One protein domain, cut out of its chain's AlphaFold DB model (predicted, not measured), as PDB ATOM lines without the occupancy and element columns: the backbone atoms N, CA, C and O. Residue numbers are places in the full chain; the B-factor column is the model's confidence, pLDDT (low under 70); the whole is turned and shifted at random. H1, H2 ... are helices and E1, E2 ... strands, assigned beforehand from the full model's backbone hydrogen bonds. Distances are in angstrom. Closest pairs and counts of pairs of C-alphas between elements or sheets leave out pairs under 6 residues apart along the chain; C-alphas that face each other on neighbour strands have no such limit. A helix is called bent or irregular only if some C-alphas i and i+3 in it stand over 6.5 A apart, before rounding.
ATOM      1  N   ASN A 133     252.312 354.671 410.236       53.94
ATOM      2  CA  ASN A 133     253.284 354.247 411.248       53.94
ATOM      3  C   ASN A 133     252.895 354.765 412.644       53.94
ATOM      4  O   ASN A 133     253.172 355.910 412.990       53.94
ATOM      5  N   GLY A 134     252.233 353.915 413.435       41.69
ATOM      6  CA  GLY A 134     251.822 354.198 414.821       41.69
ATOM      7  C   GLY A 134     250.340 353.923 415.096       41.69
ATOM      8  O   GLY A 134     249.991 353.492 416.190       41.69
ATOM      9  N   ALA A 135     249.486 354.085 414.083       50.84
ATOM     10  CA  ALA A 135     248.080 353.682 414.093       50.84
ATOM     11  C   ALA A 135     247.837 352.513 413.116       50.84
ATOM     12  O   ALA A 135     248.742 352.118 412.378       50.84
ATOM     13  N   LYS A 136     246.619 351.951 413.109       48.09
ATOM     14  CA  LYS A 136     246.231 350.867 412.190       48.09
ATOM     15  C   LYS A 136     246.543 351.222 410.727       48.09
ATOM     16  O   LYS A 136     246.132 352.269 410.235       48.09
ATOM     17  N   PHE A 137     247.179 350.285 410.031       49.19
ATOM     18  CA  PHE A 137     247.197 350.188 408.575       49.19
ATOM     19  C   PHE A 137     246.670 348.796 408.240       49.19
ATOM     20  O   PHE A 137     247.246 347.818 408.717       49.19
ATOM     21  N   GLU A 138     245.548 348.692 407.525       48.59
ATOM     22  CA  GLU A 138     244.887 347.393 407.349       48.59
ATOM     23  C   GLU A 138     245.345 346.692 406.064       48.59
ATOM     24  O   GLU A 138     245.918 345.609 406.181       48.59
ATOM     25  N   LYS A 139     245.208 347.301 404.872       50.72
ATOM     26  CA  LYS A 139     245.752 346.766 403.603       50.72
ATOM     27  C   LYS A 139     246.187 347.868 402.623       50.72
ATOM     28  O   LYS A 139     245.644 348.970 402.644       50.72
ATOM     29  N   GLY A 140     247.177 347.542 401.788       58.62
ATOM     30  CA  GLY A 140     247.568 348.288 400.582       58.62
ATOM     31  C   GLY A 140     247.191 347.504 399.317       58.62
ATOM     32  O   GLY A 140     246.315 346.643 399.372       58.62
ATOM     33  N   LEU A 141     247.874 347.741 398.191       63.47
ATOM     34  CA  LEU A 141     247.755 346.857 397.024       63.47
ATOM     35  C   LEU A 141     248.445 345.519 397.339       63.47
ATOM     36  O   LEU A 141     249.667 345.473 397.467       63.47
ATOM     37  N   LEU A 142     247.663 344.452 397.511       56.50
ATOM     38  CA  LEU A 142     248.133 343.137 397.954       56.50
ATOM     39  C   LEU A 142     247.543 342.037 397.069       56.50
ATOM     40  O   LEU A 142     246.361 341.724 397.185       56.50
ATOM     41  N   PHE A 143     248.382 341.420 396.239       59.78
ATOM     42  CA  PHE A 143     248.025 340.218 395.488       59.78
ATOM     43  C   PHE A 143     248.307 338.985 396.353       59.78
ATOM     44  O   PHE A 143     249.458 338.714 396.691       59.78
ATOM     45  N   GLY A 144     247.264 338.253 396.748       52.06
ATOM     46  CA  GLY A 144     247.428 336.979 397.452       52.06
ATOM     47  C   GLY A 144     247.907 335.865 396.517       52.06
ATOM     48  O   GLY A 144     247.575 335.864 395.336       52.06
ATOM     49  N   GLU A 145     248.619 334.873 397.052       48.91
ATOM     50  CA  GLU A 145     249.042 333.664 396.317       48.91
ATOM     51  C   GLU A 145     247.854 332.970 395.624       48.91
ATOM     52  O   GLU A 145     247.895 332.658 394.430       48.91
ATOM     53  N   THR A 146     246.736 332.833 396.341       52.16
ATOM     54  CA  THR A 146     245.481 332.317 395.784       52.16
ATOM     55  C   THR A 146     244.951 333.193 394.650       52.16
ATOM     56  O   THR A 146     244.525 332.659 393.637       52.16
ATOM     57  N   ALA A 147     245.051 334.520 394.749       58.81
ATOM     58  CA  ALA A 147     244.608 335.447 393.706       58.81
ATOM     59  C   ALA A 147     245.488 335.451 392.437       58.81
ATOM     60  O   ALA A 147     245.107 336.088 391.457       58.81
ATOM     61  N   LEU A 148     246.638 334.764 392.447       59.41
ATOM     62  CA  LEU A 148     247.545 334.645 391.300       59.41
ATOM     63  C   LEU A 148     247.577 333.235 390.690       59.41
ATOM     64  O   LEU A 148     247.700 333.115 389.474       59.41
ATOM     65  N   VAL A 149     247.474 332.180 391.508       56.22
ATOM     66  CA  VAL A 149     247.599 330.776 391.048       56.22
ATOM     67  C   VAL A 149     246.479 329.866 391.570       56.22
ATOM     68  O   VAL A 149     246.136 328.882 390.926       56.22
ATOM     69  N   GLY A 150     245.879 330.185 392.719       58.16
ATOM     70  CA  GLY A 150     244.922 329.309 393.410       58.16
ATOM     71  C   GLY A 150     243.437 329.632 393.214       58.16
ATOM     72  O   GLY A 150     242.632 329.102 393.965       58.16
ATOM     73  N   CYS A 151     243.060 330.520 392.292       63.56
ATOM     74  CA  CYS A 151     241.679 330.991 392.096       63.56
ATOM     75  C   CYS A 151     241.198 330.736 390.660       63.56
ATOM     76  O   CYS A 151     240.760 331.639 389.952       63.56
ATOM     77  N   ASP A 152     241.303 329.475 390.246       68.56
ATOM     78  CA  ASP A 152     240.942 328.943 388.926       68.56
ATOM     79  C   ASP A 152     239.434 328.667 388.743       68.56
ATOM     80  O   ASP A 152     238.972 328.425 387.631       68.56
ATOM     81  N   THR A 159     237.590 331.670 399.098       68.00
ATOM     82  CA  THR A 159     237.481 333.134 398.987       68.00
ATOM     83  C   THR A 159     238.648 333.677 398.167       68.00
ATOM     84  O   THR A 159     239.808 333.523 398.550       68.00
ATOM     85  N   CYS A 160     238.332 334.317 397.045       68.56
ATOM     86  CA  CYS A 160     239.294 334.866 396.094       68.56
ATOM     87  C   CYS A 160     239.230 336.395 396.102       68.56
ATOM     88  O   CYS A 160     238.162 336.979 395.920       68.56
ATOM     89  N   THR A 161     240.360 337.062 396.345       72.31
ATOM     90  CA  THR A 161     240.398 338.525 396.513       72.31
ATOM     91  C   THR A 161     241.707 339.094 395.969       72.31
ATOM     92  O   THR A 161     242.778 338.833 396.504       72.31
ATOM     93  N   MET A 162     241.605 339.859 394.878       66.38
ATOM     94  CA  MET A 162     242.742 340.438 394.145       66.38
ATOM     95  C   MET A 162     243.257 341.745 394.764       66.38
ATOM     96  O   MET A 162     244.447 342.030 394.703       66.38
ATOM     97  N   ILE A 163     242.350 342.547 395.328       72.44
ATOM     98  CA  ILE A 163     242.623 343.795 396.048       72.44
ATOM     99  C   ILE A 163     241.590 343.882 397.173       72.44
ATOM    100  O   ILE A 163     240.413 343.607 396.949       72.44
ATOM    101  N   GLU A 164     242.010 344.272 398.372       73.38
ATOM    102  CA  GLU A 164     241.138 344.385 399.542       73.38
ATOM    103  C   GLU A 164     241.485 345.652 400.328       73.38
ATOM    104  O   GLU A 164     242.654 346.021 400.436       73.38
ATOM    105  N   ALA A 165     240.477 346.323 400.883       71.62
ATOM    106  CA  ALA A 165     240.646 347.576 401.608       71.62
ATOM    107  C   ALA A 165     239.707 347.637 402.824       71.62
ATOM    108  O   ALA A 165     238.588 347.126 402.776       71.62
ATOM    109  N   GLY A 166     240.166 348.261 403.913       72.38
ATOM    110  CA  GLY A 166     239.390 348.404 405.149       72.38
ATOM    111  C   GLY A 166     238.195 349.361 405.021       72.38
ATOM    112  O   GLY A 166     238.060 350.098 404.040       72.38
ATOM    113  N   ARG A 167     237.330 349.388 406.043       79.81
ATOM    114  CA  ARG A 167     236.170 350.294 406.089       79.81
ATOM    115  C   ARG A 167     236.613 351.758 405.929       79.81
ATOM    116  O   ARG A 167     237.559 352.202 406.575       79.81
ATOM    117  N   GLY A 168     235.929 352.507 405.067       73.81
ATOM    118  CA  GLY A 168     236.227 353.906 404.752       73.81
ATOM    119  C   GLY A 168     237.360 354.113 403.736       73.81
ATOM    120  O   GLY A 168     237.560 355.242 403.275       73.81
ATOM    121  N   ALA A 169     238.082 353.061 403.331       78.69
ATOM    122  CA  ALA A 169     239.052 353.113 402.237       78.69
ATOM    123  C   ALA A 169     238.363 353.036 400.858       78.69
ATOM    124  O   ALA A 169     237.184 352.697 400.750       78.69
ATOM    125  N   GLY A 170     239.086 353.402 399.793       78.38
ATOM    126  CA  GLY A 170     238.505 353.470 398.451       78.38
ATOM    127  C   GLY A 170     239.293 354.302 397.437       78.38
ATOM    128  O   GLY A 170     240.051 355.194 397.823       78.38
ATOM    129  N   MET A 171     239.072 354.013 396.153       84.94
ATOM    130  CA  MET A 171     239.685 354.668 394.988       84.94
ATOM    131  C   MET A 171     238.988 356.002 394.698       84.94
ATOM    132  O   MET A 171     237.759 356.046 394.680       84.94
ATOM    133  N   ALA A 172     239.744 357.078 394.462       85.31
ATOM    134  CA  ALA A 172     239.207 358.428 394.278       85.31
ATOM    135  C   ALA A 172     239.855 359.168 393.098       85.31
ATOM    136  O   ALA A 172     241.025 358.952 392.790       85.31
ATOM    137  N   TRP A 173     239.097 360.087 392.499       86.75
ATOM    138  CA  TRP A 173     239.535 360.979 391.424       86.75
ATOM    139  C   TRP A 173     239.469 362.430 391.897       86.75
ATOM    140  O   TRP A 173     238.489 362.834 392.532       86.75
ATOM    141  N   ILE A 174     240.497 363.214 391.572       82.31
ATOM    142  CA  ILE A 174     240.525 364.660 391.816       82.31
ATOM    143  C   ILE A 174     240.023 365.432 390.593       82.31
ATOM    144  O   ILE A 174     240.221 365.000 389.459       82.31
ATOM    145  N   ASP A 175     239.380 366.575 390.825       79.88
ATOM    146  CA  ASP A 175     239.106 367.562 389.779       79.88
ATOM    147  C   ASP A 175     240.296 368.521 389.566       79.88
ATOM    148  O   ASP A 175     241.316 368.458 390.260       79.88
ATOM    149  N   GLY A 176     240.161 369.443 388.605       77.81
ATOM    150  CA  GLY A 176     241.180 370.455 388.298       77.81
ATOM    151  C   GLY A 176     241.470 371.457 389.427       77.81
ATOM    152  O   GLY A 176     242.373 372.274 389.279       77.81
ATOM    153  N   THR A 177     240.748 371.396 390.552       76.94
ATOM    154  CA  THR A 177     241.014 372.174 391.777       76.94
ATOM    155  C   THR A 177     241.711 371.348 392.867       76.94
ATOM    156  O   THR A 177     241.870 371.816 393.991       76.94
ATOM    157  N   THR A 178     242.156 370.123 392.550       67.50
ATOM    158  CA  THR A 178     242.761 369.112 393.452       67.50
ATOM    159  C   THR A 178     241.821 368.485 394.492       67.50
ATOM    160  O   THR A 178     242.214 367.575 395.222       67.50
ATOM    161  N   ARG A 179     240.550 368.896 394.526       79.88
ATOM    162  CA  ARG A 179     239.509 368.316 395.385       79.88
ATOM    163  C   ARG A 179     239.110 366.927 394.876       79.88
ATOM    164  O   ARG A 179     238.889 366.752 393.681       79.88
ATOM    165  N   GLN A 180     238.935 365.948 395.773       83.06
ATOM    166  CA  GLN A 180     238.321 364.663 395.408       83.06
ATOM    167  C   GLN A 180     236.865 364.887 394.968       83.06
ATOM    168  O   GLN A 180     236.030 365.338 395.752       83.06
ATOM    169  N   ALA A 181     236.577 364.585 393.704       78.31
ATOM    170  CA  ALA A 181     235.295 364.850 393.055       78.31
ATOM    171  C   ALA A 181     234.434 363.588 392.882       78.31
ATOM    172  O   ALA A 181     233.211 363.694 392.837       78.31
ATOM    173  N   ALA A 182     235.059 362.409 392.820       87.56
ATOM    174  CA  ALA A 182     234.392 361.109 392.752       87.56
ATOM    175  C   ALA A 182     235.184 360.052 393.538       87.56
ATOM    176  O   ALA A 182     236.411 360.145 393.640       87.56
ATOM    177  N   ARG A 183     234.495 359.040 394.085       89.44
ATOM    178  CA  ARG A 183     235.105 357.960 394.876       89.44
ATOM    179  C   ARG A 183     234.280 356.670 394.833       89.44
ATOM    180  O   ARG A 183     233.057 356.726 394.892       89.44
ATOM    181  N   ILE A 184     234.958 355.523 394.811       88.56
ATOM    182  CA  ILE A 184     234.400 354.196 395.112       88.56
ATOM    183  C   ILE A 184     234.965 353.764 396.469       88.56
ATOM    184  O   ILE A 184     236.183 353.683 396.612       88.56
ATOM    185  N   SER A 185     234.116 353.499 397.462       85.75
ATOM    186  CA  SER A 185     234.530 353.126 398.827       85.75
ATOM    187  C   SER A 185     233.480 352.272 399.538       85.75
ATOM    188  O   SER A 185     232.289 352.449 399.292       85.75
ATOM    189  N   SER A 186     233.909 351.407 400.461       82.88
ATOM    190  CA  SER A 186     233.013 350.620 401.324       82.88
ATOM    191  C   SER A 186     232.922 351.228 402.723       82.88
ATOM    192  O   SER A 186     233.952 351.510 403.334       82.88
ATOM    193  N   ASP A 187     231.704 351.380 403.253       83.81
ATOM    194  CA  ASP A 187     231.461 351.734 404.662       83.81
ATOM    195  C   ASP A 187     230.726 350.624 405.446       83.81
ATOM    196  O   ASP A 187     230.130 350.863 406.497       83.81
ATOM    197  N   VAL A 188     230.766 349.384 404.942       81.56
ATOM    198  CA  VAL A 188     230.115 348.228 405.582       81.56
ATOM    199  C   VAL A 188     230.691 348.005 406.988       81.56
ATOM    200  O   VAL A 188     231.905 347.977 407.192       81.56
ATOM    201  N   SER A 189     229.807 347.865 407.981       81.38
ATOM    202  CA  SER A 189     230.185 347.599 409.373       81.38
ATOM    203  C   SER A 189     230.444 346.107 409.613       81.38
ATOM    204  O   SER A 189     229.998 345.258 408.846       81.38
ATOM    205  N   SER A 190     231.085 345.758 410.731       73.38
ATOM    206  CA  SER A 190     231.341 344.359 411.120       73.38
ATOM    207  C   SER A 190     230.084 343.526 411.429       73.38
ATOM    208  O   SER A 190     230.209 342.342 411.720       73.38
ATOM    209  N   ALA A 191     228.893 344.134 411.401       77.19
ATOM    210  CA  ALA A 191     227.599 343.457 411.511       77.19
ATOM    211  C   ALA A 191     226.773 343.525 410.209       77.19
ATOM    212  O   ALA A 191     225.688 342.953 410.138       77.19
ATOM    213  N   GLY A 192     227.257 344.234 409.182       73.31
ATOM    214  CA  GLY A 192     226.613 344.299 407.875       73.31
ATOM    215  C   GLY A 192     226.963 343.083 407.020       73.31
ATOM    216  O   GLY A 192     228.112 342.649 406.980       73.31
ATOM    217  N   THR A 193     225.983 342.544 406.292       76.69
ATOM    218  CA  THR A 193     226.273 341.591 405.211       76.69
ATOM    219  C   THR A 193     227.028 342.316 404.087       76.69
ATOM    220  O   THR A 193     226.652 343.447 403.765       76.69
ATOM    221  N   PRO A 194     228.043 341.698 403.455       76.88
ATOM    222  CA  PRO A 194     228.654 342.233 402.242       76.88
ATOM    223  C   PRO A 194     227.642 342.504 401.119       76.88
ATOM    224  O   PRO A 194     226.563 341.909 401.071       76.88
ATOM    225  N   VAL A 195     228.034 343.390 400.204       84.50
ATOM    226  CA  VAL A 195     227.356 343.668 398.933       84.50
ATOM    227  C   VAL A 195     228.408 343.560 397.838       84.50
ATOM    228  O   VAL A 195     229.431 344.240 397.913       84.50
ATOM    229  N   ASN A 196     228.172 342.715 396.838       85.50
ATOM    230  CA  ASN A 196     229.144 342.404 395.797       85.50
ATOM    231  C   ASN A 196     228.611 342.784 394.413       85.50
ATOM    232  O   ASN A 196     227.490 342.429 394.049       85.50
ATOM    233  N   LEU A 197     229.455 343.439 393.610       89.12
ATOM    234  CA  LEU A 197     229.277 343.520 392.161       89.12
ATOM    235  C   LEU A 197     229.931 342.280 391.538       89.12
ATOM    236  O   LEU A 197     231.157 342.192 391.470       89.12
ATOM    237  N   LYS A 198     229.121 341.310 391.110       87.31
ATOM    238  CA  LYS A 198     229.586 340.051 390.522       87.31
ATOM    239  C   LYS A 198     229.444 340.077 389.003       87.31
ATOM    240  O   LYS A 198     228.332 340.164 388.482       87.31
ATOM    241  N   PHE A 199     230.559 339.910 388.300       88.00
ATOM    242  CA  PHE A 199     230.565 339.634 386.863       88.00
ATOM    243  C   PHE A 199     230.266 338.150 386.599       88.00
ATOM    244  O   PHE A 199     230.653 337.272 387.373       88.00
ATOM    245  N   THR A 200     229.530 337.890 385.523       86.81
ATOM    246  CA  THR A 200     229.069 336.573 385.065       86.81
ATOM    247  C   THR A 200     229.023 336.561 383.537       86.81
ATOM    248  O   THR A 200     229.022 337.627 382.918       86.81
ATOM    249  N   ASP A 201     228.899 335.382 382.931       86.94
ATOM    250  CA  ASP A 201     228.848 335.200 381.469       86.94
ATOM    251  C   ASP A 201     227.693 335.964 380.788       86.94
ATOM    252  O   ASP A 201     227.732 336.224 379.588       86.94
TER     253      ASP A 201
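What this domain is: This is residues 133 to 152 and 159 to 201 of the 269 residues of an uncharacterized protein of Methylobacterium brachiatum (UniProt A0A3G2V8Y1). This model has little regular structure: loops spread loosely, with a two-stranded hairpin, E1 and E2, at one end of the longest axis and the short helix H1 towards the other. Residues 196 to 201, of which 197 to 200 belong to E3, stick out free. The printed part has 63 residues, 21 of them in named elements, in the order H1, E1, E2, E3; the class is mixed, and the sheet E1 - E2 is antiparallel. The whole is loose, with a radius of gyration of the C-alphas of 15.0 A and spans of 43 by 39 by 27 A.

Where its parts are: Residues 133 to 144 hold no named element. H1, residues 145 to 150, begins at C-alpha 145 (249.042, 333.664, 396.317) and measures 6.7 A; it is neither bent nor irregular, but only just: C-alphas 147 and 150 are 6.2 A apart. E1, residues 170 to 174, measures 13.2 A; E2, residues 180 to 185, 12.6 A; E3, residues 197 to 200, 9.9 A, ending at C-alpha 200 (229.069, 336.573, 385.065).

How they stand to each other: E1 and E2 form an antiparallel hairpin at 166 degrees, with N 171 and O 184 within hydrogen-bond range at 2.9 A. In H1 every O i to N i+4 pair is within range. E3 pairs with no named strand and is apart from H1, E1 and E2.

The domain as a whole: Residues 153 to 158 are not printed; C-alphas 152 and 159 are 11.4 A apart across the cut. The link E2 to E3 is long. Confidence is under 70 at residues 133 to 152, 159 to 160, 162 and 178.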